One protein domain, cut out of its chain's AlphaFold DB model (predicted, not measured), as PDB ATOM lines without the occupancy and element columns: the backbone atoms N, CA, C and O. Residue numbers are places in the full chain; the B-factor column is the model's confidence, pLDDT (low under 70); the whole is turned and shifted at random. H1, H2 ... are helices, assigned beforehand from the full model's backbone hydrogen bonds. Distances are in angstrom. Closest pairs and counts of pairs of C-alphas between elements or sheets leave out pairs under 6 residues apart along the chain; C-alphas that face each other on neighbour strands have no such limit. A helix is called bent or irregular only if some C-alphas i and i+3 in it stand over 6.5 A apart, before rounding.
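Overview. This is residues 229 to 352 of the 610 residues of an uncharacterized protein of Gammaproteobacteria bacterium (UniProt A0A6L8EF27). A long, loose bundle of four helices runs up and down, each helix against the one before it: the long H1 and H4 spread apart toward the start of H1 and the end of H4, and H2 and H3 fill two sides between them. At one end the first part of H1, residues 229 to 241, sticks out alone; at the other the hairpin of H3 and H4 turns. The printed part has 124 residues with four named helices, H1 to H4 in chain order, and no named strand; the class is all helix. The whole is loose, with a radius of gyration of the C-alphas of 18.2 A and spans of 69 by 29 by 18 A.

Along the chain. H1, residues 229 to 266, begins at C-alpha 229 at (39.090, 16.317, 26.354) and is 53.3 A long. It is irregular, with C-alphas 259 and 262 8.4 A apart, and has a kink of 75 degrees near residue 260. H2, residues 271 to 280, is 14.5 A long. H3, residues 283 to 306, is 36.1 A long; it is irregular, with C-alphas 287 and 290 8.0 A apart, and has a kink of 52 degrees near residue 290. H4, residues 313 to 351, is 55.5 A long and ends at C-alpha 351 at (58.190, -1.303, 11.199). It has a kink of 48 degrees near residue 322, but is neither bent nor irregular, only just: C-alphas 322 and 325 are 6.4 A apart.

Arrangement. H1 and H2 form a helical hairpin at a shallow tilt of 24 degrees; H1 touches H2 with residues 250 to 257 alone, and their closest C-alphas, of Asp 257 and Leu 271, are 6.5 A apart. H1 touches H3, the same way at a shallow tilt of 30 degrees, closest at the C-alphas of Gly 249 and Gly 289, 5.7 A. H2 and H3 only just touch, with 3 pairs of C-alphas within 8 A, and only at the corner by their link; the closest C-alphas are those of Ile 278 and Leu 284, 5.8 A. H4 touches H2 with residues 334 to 341 alone, the same way at a shallow tilt of 14 degrees, closest at the C-alphas of Ile 274 and Glu 338, 6.2 A. H3 and H4 form a helical hairpin at a shallow tilt of 4 degrees, with 24 pairs of C-alphas within 8 A; the closest, of Val 306 and Leu 319, are 5.9 A apart. H1 and H4 are near each other. In H2 every O i to N i+4 pair is within hydrogen-bond range; in H1 32 of 34 are, in H3 13 of 20 and in H4 31 of 35.

Size, cuts and confidence. The C-alphas of Glu 229 and Thr 314, the two farthest apart, are 69.5 A from each other. Without residues 229 to 241, which stand free, the body spans 58 by 25 by 19 A. The printed part has no cut; the links H1 to H2 and H2 to H3 are tight, and H3 to H4 is short. The mean pLDDT of the printed part is 88.1, and residues 229 to 230, 233 to 234, 237 and 287 to 289 are under 70.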
ATOM      1  N   GLU A 229      39.985  17.231  25.624       69.06
ATOM      2  CA  GLU A 229      39.090  16.317  26.354       69.06
ATOM      3  C   GLU A 229      38.339  15.355  25.416       69.06
ATOM      4  O   GLU A 229      38.197  14.172  25.721       69.06
ATOM      5  N   LEU A 230      37.891  15.824  24.246       61.00
ATOM      6  CA  LEU A 230      37.312  14.970  23.206       61.00
ATOM      7  C   LEU A 230      38.343  14.000  22.629       61.00
ATOM      8  O   LEU A 230      37.989  12.861  22.334       61.00
ATOM      9  N   GLY A 231      39.592  14.439  22.467       71.56
ATOM     10  CA  GLY A 231      40.711  13.582  22.087       71.56
ATOM     11  C   GLY A 231      40.926  12.472  23.113       71.56
ATOM     12  O   GLY A 231      40.887  11.302  22.755       71.56
ATOM     13  N   GLU A 232      41.031  12.824  24.395       73.00
ATOM     14  CA  GLU A 232      41.202  11.864  25.492       73.00
ATOM     15  C   GLU A 232      40.023  10.894  25.616       73.00
ATOM     16  O   GLU A 232      40.231   9.698  25.822       73.00
ATOM     17  N   LEU A 233      38.786  11.379  25.460       62.38
ATOM     18  CA  LEU A 233      37.587  10.542  25.483       62.38
ATOM     19  C   LEU A 233      37.544   9.597  24.278       62.38
ATOM     20  O   LEU A 233      37.193   8.427  24.424       62.38
ATOM     21  N   ASN A 234      37.915  10.084  23.093       61.97
ATOM     22  CA  ASN A 234      38.007   9.267  21.890       61.97
ATOM     23  C   ASN A 234      39.111   8.206  22.017       61.97
ATOM     24  O   ASN A 234      38.892   7.058  21.643       61.97
ATOM     25  N   ASP A 235      40.253   8.550  22.610       73.25
ATOM     26  CA  ASP A 235      41.352   7.618  22.876       73.25
ATOM     27  C   ASP A 235      40.990   6.607  23.973       73.25
ATOM     28  O   ASP A 235      41.376   5.439  23.910       73.25
ATOM     29  N   ALA A 236      40.235   7.018  24.994       71.25
ATOM     30  CA  ALA A 236      39.709   6.124  26.023       71.25
ATOM     31  C   ALA A 236      38.686   5.141  25.438       71.25
ATOM     32  O   ALA A 236      38.823   3.939  25.642       71.25
ATOM     33  N   LYS A 237      37.726   5.631  24.645       68.94
ATOM     34  CA  LYS A 237      36.724   4.793  23.976       68.94
ATOM     35  C   LYS A 237      37.357   3.875  22.928       68.94
ATOM     36  O   LYS A 237      36.970   2.719  22.808       68.94
ATOM     37  N   GLY A 238      38.363   4.367  22.204       71.06
ATOM     38  CA  GLY A 238      39.165   3.565  21.285       71.06
ATOM     39  C   GLY A 238      39.882   2.422  22.004       71.06
ATOM     40  O   GLY A 238      39.805   1.282  21.553       71.06
ATOM     41  N   ARG A 239      40.510   2.697  23.157       75.31
ATOM     42  CA  ARG A 239      41.134   1.664  24.001       75.31
ATOM     43  C   ARG A 239      40.124   0.654  24.533       75.31
ATOM     44  O   ARG A 239      40.368  -0.536  24.395       75.31
ATOM     45  N   GLU A 240      38.991   1.106  25.064       77.12
ATOM     46  CA  GLU A 240      37.926   0.227  25.566       77.12
ATOM     47  C   GLU A 240      37.383  -0.692  24.463       77.12
ATOM     48  O   GLU A 240      37.239  -1.896  24.665       77.12
ATOM     49  N   MET A 241      37.142  -0.150  23.265       71.56
ATOM     50  CA  MET A 241      36.681  -0.935  22.119       71.56
ATOM     51  C   MET A 241      37.720  -1.980  21.697       71.56
ATOM     52  O   MET A 241      37.363  -3.127  21.424       71.56
ATOM     53  N   ILE A 242      39.003  -1.604  21.665       76.06
ATOM     54  CA  ILE A 242      40.104  -2.524  21.367       76.06
ATOM     55  C   ILE A 242      40.165  -3.626  22.436       76.06
ATOM     56  O   ILE A 242      40.112  -4.801  22.083       76.06
ATOM     57  N   GLU A 243      40.187  -3.277  23.726       81.12
ATOM     58  CA  GLU A 243      40.198  -4.223  24.857       81.12
ATOM     59  C   GLU A 243      39.004  -5.186  24.834       81.12
ATOM     60  O   GLU A 243      39.175  -6.394  25.038       81.12
ATOM     61  N   SER A 244      37.810  -4.678  24.518       81.50
ATOM     62  CA  SER A 244      36.606  -5.493  24.368       81.50
ATOM     63  C   SER A 244      36.769  -6.501  23.234       81.50
ATOM     64  O   SER A 244      36.535  -7.688  23.448       81.50
ATOM     65  N   ARG A 245      37.229  -6.073  22.048       78.31
ATOM     66  CA  ARG A 245      37.461  -6.981  20.908       78.31
ATOM     67  C   ARG A 245      38.492  -8.054  21.227       78.31
ATOM     68  O   ARG A 245      38.291  -9.216  20.889       78.31
ATOM     69  N   ILE A 246      39.577  -7.679  21.902       82.00
ATOM     70  CA  ILE A 246      40.628  -8.612  22.328       82.00
ATOM     71  C   ILE A 246      40.057  -9.667  23.268       82.00
ATOM     72  O   ILE A 246      40.324 -10.855  23.104       82.00
ATOM     73  N   THR A 247      39.261  -9.238  24.243       85.88
ATOM     74  CA  THR A 247      38.627 -10.148  25.198       85.88
ATOM     75  C   THR A 247      37.695 -11.116  24.470       85.88
ATOM     76  O   THR A 247      37.874 -12.328  24.584       85.88
ATOM     77  N   THR A 248      36.803 -10.603  23.620       86.62
ATOM     78  CA  THR A 248      35.864 -11.418  22.837       86.62
ATOM     79  C   THR A 248      36.573 -12.399  21.900       86.62
ATOM     80  O   THR A 248      36.188 -13.563  21.829       86.62
ATOM     81  N   GLY A 249      37.631 -11.986  21.195       86.56
ATOM     82  CA  GLY A 249      38.371 -12.891  20.309       86.56
ATOM     83  C   GLY A 249      39.093 -14.011  21.059       86.56
ATOM     84  O   GLY A 249      39.090 -15.153  20.600       86.56
ATOM     85  N   LYS A 250      39.659 -13.724  22.240       87.75
ATOM     86  CA  LYS A 250      40.273 -14.756  23.095       87.75
ATOM     87  C   LYS A 250      39.241 -15.758  23.602       87.75
ATOM     88  O   LYS A 250      39.487 -16.961  23.537       87.75
ATOM     89  N   GLU A 251      38.094 -15.270  24.069       90.31
ATOM     90  CA  GLU A 251      36.985 -16.112  24.529       90.31
ATOM     91  C   GLU A 251      36.467 -17.017  23.406       90.31
ATOM     92  O   GLU A 251      36.281 -18.211  23.623       90.31
ATOM     93  N   ARG A 252      36.331 -16.485  22.189       92.56
ATOM     94  CA  ARG A 252      35.931 -17.234  20.990       92.56
ATOM     95  C   ARG A 252      36.910 -18.354  20.621       92.56
ATOM     96  O   ARG A 252      36.490 -19.472  20.330       92.56
ATOM     97  N   ILE A 253      38.218 -18.092  20.650       93.00
ATOM     98  CA  ILE A 253      39.233 -19.130  20.391       93.00
ATOM     99  C   ILE A 253      39.183 -20.215  21.477       93.00
ATOM    100  O   ILE A 253      39.268 -21.404  21.171       93.00
ATOM    101  N   GLU A 254      39.023 -19.819  22.743       93.25
ATOM    102  CA  GLU A 254      38.902 -20.754  23.865       93.25
ATOM    103  C   GLU A 254      37.621 -21.596  23.791       93.25
ATOM    104  O   GLU A 254      37.651 -22.794  24.076       93.25
ATOM    105  N   GLU A 255      36.512 -21.001  23.352       94.50
ATOM    106  CA  GLU A 255      35.258 -21.699  23.083       94.50
ATOM    107  C   GLU A 255      35.444 -22.772  22.003       94.50
ATOM    108  O   GLU A 255      35.078 -23.926  22.239       94.50
ATOM    109  N   LEU A 256      36.066 -22.438  20.863       95.75
ATOM    110  CA  LEU A 256      36.340 -23.405  19.793       95.75
ATOM    111  C   LEU A 256      37.230 -24.560  20.268       95.75
ATOM    112  O   LEU A 256      36.889 -25.723  20.036       95.75
ATOM    113  N   ASP A 257      38.334 -24.258  20.963       95.69
ATOM    114  CA  ASP A 257      39.237 -25.284  21.507       95.69
ATOM    115  C   ASP A 257      38.517 -26.200  22.503       95.69
ATOM    116  O   ASP A 257      38.686 -27.418  22.475       95.69
ATOM    117  N   SER A 258      37.687 -25.629  23.377       95.62
ATOM    118  CA  SER A 258      36.962 -26.375  24.406       95.62
ATOM    119  C   SER A 258      35.857 -27.249  23.810       95.62
ATOM    120  O   SER A 258      35.785 -28.446  24.106       95.62
ATOM    121  N   MET A 259      35.015 -26.678  22.944       96.38
ATOM    122  CA  MET A 259      33.863 -27.367  22.357       96.38
ATOM    123  C   MET A 259      34.271 -28.466  21.376       96.38
ATOM    124  O   MET A 259      33.648 -29.527  21.366       96.38
ATOM    125  N   TYR A 260      35.317 -28.235  20.579       96.75
ATOM    126  CA  TYR A 260      35.706 -29.123  19.479       96.75
ATOM    127  C   TYR A 260      37.064 -29.799  19.687       96.75
ATOM    128  O   TYR A 260      37.627 -30.345  18.736       96.75
ATOM    129  N   ARG A 261      37.574 -29.839  20.926       96.00
ATOM    130  CA  ARG A 261      38.894 -30.393  21.287       96.00
ATOM    131  C   ARG A 261      39.223 -31.718  20.613       96.00
ATOM    132  O   ARG A 261      40.306 -31.903  20.073       96.00
ATOM    133  N   GLU A 262      38.303 -32.675  20.678       94.94
ATOM    134  CA  GLU A 262      38.544 -34.013  20.135       94.94
ATOM    135  C   GLU A 262      38.576 -34.029  18.606       94.94
ATOM    136  O   GLU A 262      39.232 -34.894  18.025       94.94
ATOM    137  N   SER A 263      37.816 -33.144  17.958       95.44
ATOM    138  CA  SER A 263      37.782 -33.002  16.501       95.44
ATOM    139  C   SER A 263      39.041 -32.310  16.009       95.44
ATOM    140  O   SER A 263      39.725 -32.862  15.156       95.44
ATOM    141  N   LEU A 264      39.421 -31.199  16.636       96.94
ATOM    142  CA  LEU A 264      40.669 -30.492  16.356       96.94
ATOM    143  C   LEU A 264      41.893 -31.394  16.568       96.94
ATOM    144  O   LEU A 264      42.743 -31.485  15.688       96.94
ATOM    145  N   ALA A 265      41.932 -32.161  17.664       95.88
ATOM    146  CA  ALA A 265      43.009 -33.120  17.918       95.88
ATOM    147  C   ALA A 265      43.071 -34.252  16.878       95.88
ATOM    148  O   ALA A 265      44.156 -34.727  16.556       95.88
ATOM    149  N   TYR A 266      41.923 -34.700  16.358       94.88
ATOM    150  CA  TYR A 266      41.882 -35.700  15.285       94.88
ATOM    151  C   TYR A 266      42.392 -35.139  13.954       94.88
ATOM    152  O   TYR A 266      43.050 -35.862  13.215       94.88
ATOM    153  N   LEU A 267      42.109 -33.865  13.679       96.31
ATOM    154  CA  LEU A 267      42.558 -33.140  12.487       96.31
ATOM    155  C   LEU A 267      43.977 -32.568  12.627       96.31
ATOM    156  O   LEU A 267      44.418 -31.826  11.755       96.31
ATOM    157  N   GLU A 268      44.677 -32.865  13.727       97.06
ATOM    158  CA  GLU A 268      46.006 -32.322  14.050       97.06
ATOM    159  C   GLU A 268      46.069 -30.778  14.025       97.06
ATOM    160  O   GLU A 268      47.118 -30.185  13.779       97.06
ATOM    161  N   CYS A 269      44.944 -30.119  14.317       96.94
ATOM    162  CA  CYS A 269      44.823 -28.665  14.384       96.94
ATOM    163  C   CYS A 269      45.045 -28.170  15.823       96.94
ATOM    164  O   CYS A 269      44.391 -28.646  16.751       96.94
ATOM    165  N   ASP A 270      45.937 -27.191  16.007       94.94
ATOM    166  CA  ASP A 270      46.299 -26.632  17.318       94.94
ATOM    167  C   ASP A 270      45.998 -25.127  17.389       94.94
ATOM    168  O   ASP A 270      46.817 -24.283  17.021       94.94
ATOM    169  N   LEU A 271      44.824 -24.776  17.924       95.25
ATOM    170  CA  LEU A 271      44.441 -23.376  18.151       95.25
ATOM    171  C   LEU A 271      45.276 -22.699  19.260       95.25
ATOM    172  O   LEU A 271      45.260 -21.473  19.391       95.25
ATOM    173  N   GLY A 272      46.047 -23.464  20.042       93.81
ATOM    174  CA  GLY A 272      46.928 -22.946  21.086       93.81
ATOM    175  C   GLY A 272      48.053 -22.065  20.544       93.81
ATOM    176  O   GLY A 272      48.461 -21.110  21.214       93.81
ATOM    177  N   ARG A 273      48.519 -22.322  19.314       92.00
ATOM    178  CA  ARG A 273      49.513 -21.484  18.620       92.00
ATOM    179  C   ARG A 273      48.949 -20.120  18.248       92.00
ATOM    180  O   ARG A 273      49.586 -19.108  18.526       92.00
ATOM    181  N   ILE A 274      47.736 -20.103  17.697       92.06
ATOM    182  CA  ILE A 274      46.988 -18.884  17.366       92.06
ATOM    183  C   ILE A 274      46.766 -18.048  18.631       92.06
ATOM    184  O   ILE A 274      47.087 -16.860  18.656       92.06
ATOM    185  N   ARG A 275      46.303 -18.683  19.716       91.75
ATOM    186  CA  ARG A 275      46.108 -18.025  21.016       91.75
ATOM    187  C   ARG A 275      47.406 -17.433  21.566       91.75
ATOM    188  O   ARG A 275      47.415 -16.282  21.988       91.75
ATOM    189  N   SER A 276      48.494 -18.202  21.537       92.75
ATOM    190  CA  SER A 276      49.793 -17.766  22.065       92.75
ATOM    191  C   SER A 276      50.360 -16.588  21.268       92.75
ATOM    192  O   SER A 276      50.824 -15.620  21.861       92.75
ATOM    193  N   ALA A 277      50.245 -16.611  19.936       90.94
ATOM    194  CA  ALA A 277      50.651 -15.495  19.084       90.94
ATOM    195  C   ALA A 277      49.865 -14.210  19.402       90.94
ATOM    196  O   ALA A 277      50.449 -13.132  19.493       90.94
ATOM    197  N   ILE A 278      48.555 -14.329  19.629       88.00
ATOM    198  CA  ILE A 278      47.682 -13.223  20.048       88.00
ATOM    199  C   ILE A 278      48.038 -12.704  21.450       88.00
ATOM    200  O   ILE A 278      47.956 -11.504  21.703       88.00
ATOM    201  N   ASP A 279      48.403 -13.589  22.380       88.69
ATOM    202  CA  ASP A 279      48.825 -13.197  23.728       88.69
ATOM    203  C   ASP A 279      50.156 -12.429  23.708       88.69
ATOM    204  O   ASP A 279      50.331 -11.492  24.489       88.69
ATOM    205  N   GLU A 280      51.069 -12.786  22.800       91.00
ATOM    206  CA  GLU A 280      52.343 -12.089  22.589       91.00
ATOM    207  C   GLU A 280      52.169 -10.737  21.891       91.00
ATOM    208  O   GLU A 280      52.877  -9.782  22.213       91.00
ATOM    209  N   ASN A 281      51.225 -10.636  20.952       89.19
ATOM    210  CA  ASN A 281      50.905  -9.385  20.285       89.19
ATOM    211  C   ASN A 281      49.400  -9.253  20.041       89.19
ATOM    212  O   ASN A 281      48.815  -9.779  19.093       89.19
ATOM    213  N   VAL A 282      48.801  -8.465  20.919       81.94
ATOM    214  CA  VAL A 282      47.372  -8.203  20.990       81.94
ATOM    215  C   VAL A 282      46.820  -7.530  19.722       81.94
ATOM    216  O   VAL A 282      45.653  -7.736  19.381       81.94
ATOM    217  N   GLU A 283      47.640  -6.781  18.977       81.94
ATOM    218  CA  GLU A 283      47.214  -6.141  17.727       81.94
ATOM    219  C   GLU A 283      46.876  -7.164  16.636       81.94
ATOM    220  O   GLU A 283      46.037  -6.887  15.784       81.94
ATOM    221  N   LEU A 284      47.441  -8.378  16.690       83.56
ATOM    222  CA  LEU A 284      47.165  -9.453  15.725       83.56
ATOM    223  C   LEU A 284      45.690  -9.871  15.714       83.56
ATOM    224  O   LEU A 284      45.175 -10.332  14.691       83.56
ATOM    225  N   LEU A 285      44.995  -9.673  16.834       76.50
ATOM    226  CA  LEU A 285      43.586 -10.018  16.988       76.50
ATOM    227  C   LEU A 285      42.683  -9.050  16.202       76.50
ATOM    228  O   LEU A 285      41.710  -9.490  15.591       76.50
ATOM    229  N   LEU A 286      43.069  -7.770  16.086       74.75
ATOM    230  CA  LEU A 286      42.357  -6.769  15.272       74.75
ATOM    231  C   LEU A 286      42.381  -7.087  13.767       74.75
ATOM    232  O   LEU A 286      41.555  -6.573  13.012       74.75
ATOM    233  N   PHE A 287      43.319  -7.928  13.324       68.06
ATOM    234  CA  PHE A 287      43.493  -8.280  11.915       68.06
ATOM    235  C   PHE A 287      42.926  -9.650  11.540       68.06
ATOM    236  O   PHE A 287      42.818  -9.930  10.349       68.06
ATOM    237  N   THR A 288      42.594 -10.504  12.514       69.25
ATOM    238  CA  THR A 288      42.342 -11.932  12.244       69.25
ATOM    239  C   THR A 288      41.124 -12.529  12.957       69.25
ATOM    240  O   THR A 288      40.757 -13.657  12.655       69.25
ATOM    241  N   GLY A 289      40.471 -11.813  13.878       64.62
ATOM    242  CA  GLY A 289      39.405 -12.397  14.705       64.62
ATOM    243  C   GLY A 289      38.061 -12.631  14.001       64.62
ATOM    244  O   GLY A 289      37.403 -13.634  14.275       64.62
ATOM    245  N   ASP A 290      37.648 -11.729  13.107       73.81
ATOM    246  CA  ASP A 290      36.246 -11.695  12.656       73.81
ATOM    247  C   ASP A 290      35.951 -12.576  11.439       73.81
ATOM    248  O   ASP A 290      34.839 -13.082  11.316       73.81
ATOM    249  N   ASP A 291      36.941 -12.804  10.574       81.06
ATOM    250  CA  ASP A 291      36.720 -13.517   9.311       81.06
ATOM    251  C   ASP A 291      36.886 -15.041   9.459       81.06
ATOM    252  O   ASP A 291      36.246 -15.803   8.747       81.06
ATOM    253  N   PHE A 292      37.721 -15.512  10.395       89.31
ATOM    254  CA  PHE A 292      38.040 -16.942  10.519       89.31
ATOM    255  C   PHE A 292      37.139 -17.693  11.504       89.31
ATOM    256  O   PHE A 292      36.878 -18.880  11.313       89.31
ATOM    257  N   TYR A 293      36.667 -17.027  12.564       91.50
ATOM    258  CA  TYR A 293      35.871 -17.682  13.604       91.50
ATOM    259  C   TYR A 293      34.519 -18.220  13.093       91.50
ATOM    260  O   TYR A 293      34.234 -19.385  13.377       91.50
ATOM    261  N   PRO A 294      33.692 -17.451  12.347       92.06
ATOM    262  CA  PRO A 294      32.393 -17.940  11.881       92.06
ATOM    263  C   PRO A 294      32.523 -19.153  10.953       92.06
ATOM    264  O   PRO A 294      31.865 -20.167  11.188       92.06
ATOM    265  N   ASP A 295      33.432 -19.078   9.977       94.56
ATOM    266  CA  ASP A 295      33.675 -20.136   8.990       94.56
ATOM    267  C   ASP A 295      34.187 -21.420   9.661       94.56
ATOM    268  O   ASP A 295      33.725 -22.527   9.366       94.56
ATOM    269  N   LEU A 296      35.114 -21.283  10.618       96.06
ATOM    270  CA  LEU A 296      35.651 -22.420  11.363       96.06
ATOM    271  C   LEU A 296      34.597 -23.043  12.288       96.06
ATOM    272  O   LEU A 296      34.509 -24.268  12.378       96.06
ATOM    273  N   LEU A 297      33.773 -22.225  12.950       96.00
ATOM    274  CA  LEU A 297      32.679 -22.698  13.799       96.00
ATOM    275  C   LEU A 297      31.628 -23.469  12.990       96.00
ATOM    276  O   LEU A 297      31.184 -24.532  13.430       96.00
ATOM    277  N   GLU A 298      31.223 -22.949  11.830       96.31
ATOM    278  CA  GLU A 298      30.267 -23.609  10.936       96.31
ATOM    279  C   GLU A 298      30.827 -24.943  10.430       96.31
ATOM    280  O   GLU A 298      30.195 -25.984  10.630       96.31
ATOM    281  N   SER A 299      32.063 -24.940   9.924       97.06
ATOM    282  CA  SER A 299      32.741 -26.148   9.437       97.06
ATOM    283  C   SER A 299      32.865 -27.222  10.526       97.06
ATOM    284  O   SER A 299      32.573 -28.396  10.293       97.06
ATOM    285  N   LEU A 300      33.234 -26.838  11.755       97.31
ATOM    286  CA  LEU A 300      33.334 -27.760  12.894       97.31
ATOM    287  C   LEU A 300      31.969 -28.311  13.335       97.31
ATOM    288  O   LEU A 300      31.868 -29.488  13.693       97.31
ATOM    289  N   ARG A 301      30.903 -27.496  13.292       96.69
ATOM    290  CA  ARG A 301      29.527 -27.952  13.568       96.69
ATOM    291  C   ARG A 301      29.061 -28.977  12.543       96.69
ATOM    292  O   ARG A 301      28.510 -30.011  12.931       96.69
ATOM    293  N   GLU A 302      29.284 -28.710  11.261       96.06
ATOM    294  CA  GLU A 302      28.938 -29.648  10.194       96.06
ATOM    295  C   GLU A 302      29.753 -30.937  10.306       96.06
ATOM    296  O   GLU A 302      29.188 -32.033  10.224       96.06
ATOM    297  N   TYR A 303      31.051 -30.822  10.592       96.62
ATOM    298  CA  TYR A 303      31.947 -31.957  10.777       96.62
ATOM    299  C   TYR A 303      31.490 -32.880  11.915       96.62
ATOM    300  O   TYR A 303      31.374 -34.089  11.711       96.62
ATOM    301  N   GLU A 304      31.130 -32.339  13.085       94.81
ATOM    302  CA  GLU A 304      30.596 -33.139  14.203       94.81
ATOM    303  C   GLU A 304      29.327 -33.918  13.820       94.81
ATOM    304  O   GLU A 304      29.142 -35.060  14.249       94.81
ATOM    305  N   SER A 305      28.477 -33.359  12.950       93.31
ATOM    306  CA  SER A 305      27.260 -34.043  12.494       93.31
ATOM    307  C   SER A 305      27.540 -35.296  11.649       93.31
ATOM    308  O   SER A 305      26.714 -36.213  11.608       93.31
ATOM    309  N   VAL A 306      28.714 -35.368  11.005       93.75
ATOM    310  CA  VAL A 306      29.127 -36.486  10.136       93.75
ATOM    311  C   VAL A 306      30.217 -37.375  10.746       93.75
ATOM    312  O   VAL A 306      30.490 -38.455  10.221       93.75
ATOM    313  N   ARG A 307      30.807 -36.995  11.886       87.12
ATOM    314  CA  ARG A 307      31.900 -37.717  12.573       87.12
ATOM    315  C   ARG A 307      31.433 -38.901  13.445       87.12
ATOM    316  O   ARG A 307      32.132 -39.314  14.369       87.12
ATOM    317  N   HIS A 308      30.237 -39.443  13.206       80.00
ATOM    318  CA  HIS A 308      29.521 -40.292  14.167       80.00
ATOM    319  C   HIS A 308      30.376 -41.428  14.766       80.00
ATOM    320  O   HIS A 308      30.806 -42.357  14.077       80.00
ATOM    321  N   LYS A 309      30.560 -41.403  16.093       76.19
ATOM    322  CA  LYS A 309      31.229 -42.484  16.829       76.19
ATOM    323  C   LYS A 309      30.339 -43.730  16.835       76.19
ATOM    324  O   LYS A 309      29.166 -43.649  17.198       76.19
ATOM    325  N   GLY A 310      30.897 -44.879  16.456       79.81
ATOM    326  CA  GLY A 310      30.221 -46.181  16.549       79.81
ATOM    327  C   GLY A 310      29.301 -46.552  15.381       79.81
ATOM    328  O   GLY A 310      28.434 -47.404  15.561       79.81
ATOM    329  N   CYS A 311      29.473 -45.945  14.205       83.50
ATOM    330  CA  CYS A 311      28.762 -46.352  12.993       83.50
ATOM    331  C   CYS A 311      29.265 -47.702  12.443       83.50
ATOM    332  O   CYS A 311      30.384 -48.151  12.715       83.50
ATOM    333  N   THR A 312      28.415 -48.388  11.678       90.19
ATOM    334  CA  THR A 312      28.822 -49.584  10.929       90.19
ATOM    335  C   THR A 312      29.741 -49.196   9.770       90.19
ATOM    336  O   THR A 312      29.676 -48.079   9.272       90.19
ATOM    337  N   LYS A 313      30.570 -50.127   9.274       89.06
ATOM    338  CA  LYS A 313      31.485 -49.855   8.147       89.06
ATOM    339  C   LYS A 313      30.774 -49.243   6.930       89.06
ATOM    340  O   LYS A 313      31.293 -48.324   6.321       89.06
ATOM    341  N   THR A 314      29.579 -49.731   6.600       89.81
ATOM    342  CA  THR A 314      28.793 -49.217   5.467       89.81
ATOM    343  C   THR A 314      28.307 -47.783   5.696       89.81
ATOM    344  O   THR A 314      28.218 -47.010   4.748       89.81
ATOM    345  N   GLU A 315      27.972 -47.422   6.934       89.44
ATOM    346  CA  GLU A 315      27.597 -46.050   7.297       89.44
ATOM    347  C   GLU A 315      28.823 -45.131   7.306       89.44
ATOM    348  O   GLU A 315      28.731 -44.019   6.795       89.44
ATOM    349  N   ASP A 316      29.971 -45.607   7.802       89.94
ATOM    350  CA  ASP A 316      31.236 -44.862   7.747       89.94
ATOM    351  C   ASP A 316      31.651 -44.597   6.294       89.94
ATOM    352  O   ASP A 316      31.920 -43.455   5.945       89.94
ATOM    353  N   ASP A 317      31.577 -45.596   5.407       90.69
ATOM    354  CA  ASP A 317      31.887 -45.433   3.979       90.69
ATOM    355  C   ASP A 317      31.008 -44.344   3.313       90.69
ATOM    356  O   ASP A 317      31.474 -43.606   2.442       90.69
ATOM    357  N   LEU A 318      29.742 -44.200   3.734       90.38
ATOM    358  CA  LEU A 318      28.851 -43.134   3.256       90.38
ATOM    359  C   LEU A 318      29.211 -41.769   3.856       90.38
ATOM    360  O   LEU A 318      29.199 -40.763   3.144       90.38
ATOM    361  N   LEU A 319      29.533 -41.725   5.149       92.25
ATOM    362  CA  LEU A 319      29.885 -40.492   5.853       92.25
ATOM    363  C   LEU A 319      31.248 -39.949   5.419       92.25
ATOM    364  O   LEU A 319      31.380 -38.737   5.289       92.25
ATOM    365  N   VAL A 320      32.216 -40.809   5.089       93.75
ATOM    366  CA  VAL A 320      33.552 -40.432   4.589       93.75
ATOM    367  C   VAL A 320      33.460 -39.480   3.396       93.75
ATOM    368  O   VAL A 320      34.197 -38.500   3.339       93.75
ATOM    369  N   THR A 321      32.518 -39.708   2.474       93.06
ATOM    370  CA  THR A 321      32.352 -38.841   1.291       93.06
ATOM    371  C   THR A 321      31.904 -37.418   1.624       93.06
ATOM    372  O   THR A 321      32.180 -36.501   0.855       93.06
ATOM    373  N   LYS A 322      31.234 -37.228   2.766       94.06
ATOM    374  CA  LYS A 322      30.841 -35.913   3.290       94.06
ATOM    375  C   LYS A 322      31.871 -35.344   4.261       94.06
ATOM    376  O   LYS A 322      31.996 -34.134   4.362       94.06
ATOM    377  N   ARG A 323      32.586 -36.219   4.969       95.12
ATOM    378  CA  ARG A 323      33.567 -35.865   5.992       95.12
ATOM    379  C   ARG A 323      34.849 -35.306   5.377       95.12
ATOM    380  O   ARG A 323      35.277 -34.243   5.794       95.12
ATOM    381  N   ALA A 324      35.396 -35.959   4.350       95.69
ATOM    382  CA  ALA A 324      36.650 -35.557   3.706       95.69
ATOM    383  C   ALA A 324      36.731 -34.067   3.290       95.69
ATOM    384  O   ALA A 324      37.715 -33.429   3.650       95.69
ATOM    385  N   PRO A 325      35.735 -33.463   2.604       96.50
ATOM    386  CA  PRO A 325      35.820 -32.043   2.247       96.50
ATOM    387  C   PRO A 325      35.816 -31.111   3.469       96.50
ATOM    388  O   PRO A 325      36.487 -30.088   3.433       96.50
ATOM    389  N   LEU A 326      35.113 -31.476   4.546       97.31
ATOM    390  CA  LEU A 326      35.102 -30.705   5.792       97.31
ATOM    391  C   LEU A 326      36.439 -30.827   6.541       97.31
ATOM    392  O   LEU A 326      36.898 -29.854   7.127       97.31
ATOM    393  N   GLU A 327      37.077 -32.005   6.510       97.38
ATOM    394  CA  GLU A 327      38.430 -32.200   7.058       97.38
ATOM    395  C   GLU A 327      39.431 -31.266   6.357       97.38
ATOM    396  O   GLU A 327      40.161 -30.539   7.032       97.38
ATOM    397  N   ASP A 328      39.411 -31.235   5.019       97.06
ATOM    398  CA  ASP A 328      40.271 -30.361   4.212       97.06
ATOM    399  C   ASP A 328      39.990 -28.872   4.483       97.06
ATOM    400  O   ASP A 328      40.922 -28.084   4.640       97.06
ATOM    401  N   GLU A 329      38.715 -28.484   4.570       97.44
ATOM    402  CA  GLU A 329      38.293 -27.102   4.820       97.44
ATOM    403  C   GLU A 329      38.719 -26.599   6.202       97.44
ATOM    404  O   GLU A 329      39.278 -25.506   6.312       97.44
ATOM    405  N   ILE A 330      38.527 -27.401   7.254       97.62
ATOM    406  CA  ILE A 330      38.931 -27.037   8.619       97.62
ATOM    407  C   ILE A 330      40.451 -26.862   8.701       97.62
ATOM    408  O   ILE A 330      40.925 -25.866   9.253       97.62
ATOM    409  N   VAL A 331      41.221 -27.801   8.141       97.44
ATOM    410  CA  VAL A 331      42.691 -27.730   8.138       97.44
ATOM    411  C   VAL A 331      43.174 -26.503   7.363       97.44
ATOM    412  O   VAL A 331      44.077 -25.795   7.820       97.44
ATOM    413  N   ASP A 332      42.565 -26.214   6.213       96.50
ATOM    414  CA  ASP A 332      42.888 -25.042   5.403       96.50
ATOM    415  C   ASP A 332      42.546 -23.727   6.124       96.50
ATOM    416  O   ASP A 332      43.369 -22.810   6.133       96.50
ATOM    417  N   LEU A 333      41.391 -23.634   6.790       96.06
ATOM    418  CA  LEU A 333      41.003 -22.465   7.588       96.06
ATOM    419  C   LEU A 333      42.000 -22.190   8.719       96.06
ATOM    420  O   LEU A 333      42.471 -21.059   8.855       96.06
ATOM    421  N   VAL A 334      42.371 -23.216   9.494       95.94
ATOM    422  CA  VAL A 334      43.352 -23.079  10.585       95.94
ATOM    423  C   VAL A 334      44.725 -22.684  10.036       95.94
ATOM    424  O   VAL A 334      45.347 -21.755  10.548       95.94
ATOM    425  N   THR A 335      45.173 -23.313   8.946       95.69
ATOM    426  CA  THR A 335      46.466 -23.002   8.310       95.69
ATOM    427  C   THR A 335      46.501 -21.575   7.759       95.69
ATOM    428  O   THR A 335      47.498 -20.864   7.919       95.69
ATOM    429  N   ARG A 336      45.417 -21.118   7.118       94.50
ATOM    430  CA  ARG A 336      45.289 -19.733   6.644       94.50
ATOM    431  C   ARG A 336      45.318 -18.746   7.805       94.50
ATOM    432  O   ARG A 336      45.987 -17.719   7.690       94.50
ATOM    433  N   TRP A 337      44.653 -19.069   8.914       94.56
ATOM    434  CA  TRP A 337      44.659 -18.231  10.109       94.56
ATOM    435  C   TRP A 337      46.073 -18.106  10.698       94.56
ATOM    436  O   TRP A 337      46.556 -16.990  10.898       94.56
ATOM    437  N   GLU A 338      46.792 -19.221  10.876       94.38
ATOM    438  CA  GLU A 338      48.195 -19.217  11.320       94.38
ATOM    439  C   GLU A 338      49.104 -18.416  10.370       94.38
ATOM    440  O   GLU A 338      49.939 -17.623  10.814       94.38
ATOM    441  N   SER A 339      48.934 -18.589   9.056       93.50
ATOM    442  CA  SER A 339      49.737 -17.887   8.052       93.50
ATOM    443  C   SER A 339      49.495 -16.377   8.059       93.50
ATOM    444  O   SER A 339      50.450 -15.617   7.881       93.50
ATOM    445  N   GLU A 340      48.250 -15.927   8.224       93.00
ATOM    446  CA  GLU A 340      47.942 -14.497   8.292       93.00
ATOM    447  C   GLU A 340      48.527 -13.891   9.573       93.00
ATOM    448  O   GLU A 340      49.168 -12.842   9.508       93.00
ATOM    449  N   ILE A 341      48.433 -14.588  10.710       91.12
ATOM    450  CA  ILE A 341      49.085 -14.180  11.963       91.12
ATOM    451  C   ILE A 341      50.600 -14.024  11.775       91.12
ATOM    452  O   ILE A 341      51.152 -12.971  12.099       91.12
ATOM    453  N   GLY A 342      51.272 -15.023  11.196       91.88
ATOM    454  CA  GLY A 342      52.720 -14.970  10.966       91.88
ATOM    455  C   GLY A 342      53.135 -13.838  10.022       91.88
ATOM    456  O   GLY A 342      54.136 -13.156  10.254       91.88
ATOM    457  N   LYS A 343      52.342 -13.575   8.977       92.94
ATOM    458  CA  LYS A 343      52.561 -12.439   8.074       92.94
ATOM    459  C   LYS A 343      52.464 -11.104   8.814       92.94
ATOM    460  O   LYS A 343      53.324 -10.248   8.623       92.94
ATOM    461  N   ARG A 344      51.462 -10.935   9.680       90.88
ATOM    462  CA  ARG A 344      51.286  -9.707  10.472       90.88
ATOM    463  C   ARG A 344      52.386  -9.507  11.504       90.88
ATOM    464  O   ARG A 344      52.852  -8.386  11.667       90.88
ATOM    465  N   GLN A 345      52.859 -10.578  12.135       91.38
ATOM    466  CA  GLN A 345      54.020 -10.511  13.026       91.38
ATOM    467  C   GLN A 345      55.273 -10.001  12.300       91.38
ATOM    468  O   GLN A 345      55.984  -9.154  12.837       91.38
ATOM    469  N   MET A 346      55.522 -10.460  11.067       91.75
ATOM    470  CA  MET A 346      56.633  -9.950  10.252       91.75
ATOM    471  C   MET A 346      56.445  -8.473   9.878       91.75
ATOM    472  O   MET A 346      57.384  -7.696  10.018       91.75
ATOM    473  N   GLU A 347      55.240  -8.069   9.461       89.81
ATOM    474  CA  GLU A 347      54.932  -6.667   9.126       89.81
ATOM    475  C   GLU A 347      55.141  -5.717  10.321       89.81
ATOM    476  O   GLU A 347      55.631  -4.603  10.138       89.81
ATOM    477  N   LEU A 348      54.792  -6.153  11.538       85.81
ATOM    478  CA  LEU A 348      55.005  -5.378  12.765       85.81
ATOM    479  C   LEU A 348      56.492  -5.312  13.141       85.81
ATOM    480  O   LEU A 348      56.989  -4.239  13.472       85.81
ATOM    481  N   GLY A 349      57.230  -6.417  13.001       87.50
ATOM    482  CA  GLY A 349      58.673  -6.446  13.261       87.50
ATOM    483  C   GLY A 349      59.506  -5.603  12.284       87.50
ATOM    484  O   GLY A 349      60.522  -5.031  12.676       87.50
ATOM    485  N   GLU A 350      59.088  -5.482  11.018       86.25
ATOM    486  CA  GLU A 350      59.767  -4.633  10.026       86.25
ATOM    487  C   GLU A 350      59.580  -3.131  10.297       86.25
ATOM    488  O   GLU A 350      60.495  -2.349  10.031       86.25
ATOM    489  N   GLN A 351      58.438  -2.713  10.858       77.44
ATOM    490  CA  GLN A 351      58.190  -1.303  11.199       77.44
ATOM    491  C   GLN A 351      59.070  -0.806  12.349       77.44
ATOM    492  O   GLN A 351      59.442   0.365  12.375       77.44
ATOM    493  N   GLU A 352      59.454  -1.689  13.268       74.94
ATOM    494  CA  GLU A 352      60.359  -1.345  14.368       74.94
ATOM    495  C   GLU A 352      61.831  -1.230  13.921       74.94
ATOM    496  O   GLU A 352      62.666  -0.713  14.665       74.94
TER     497      GLU A 352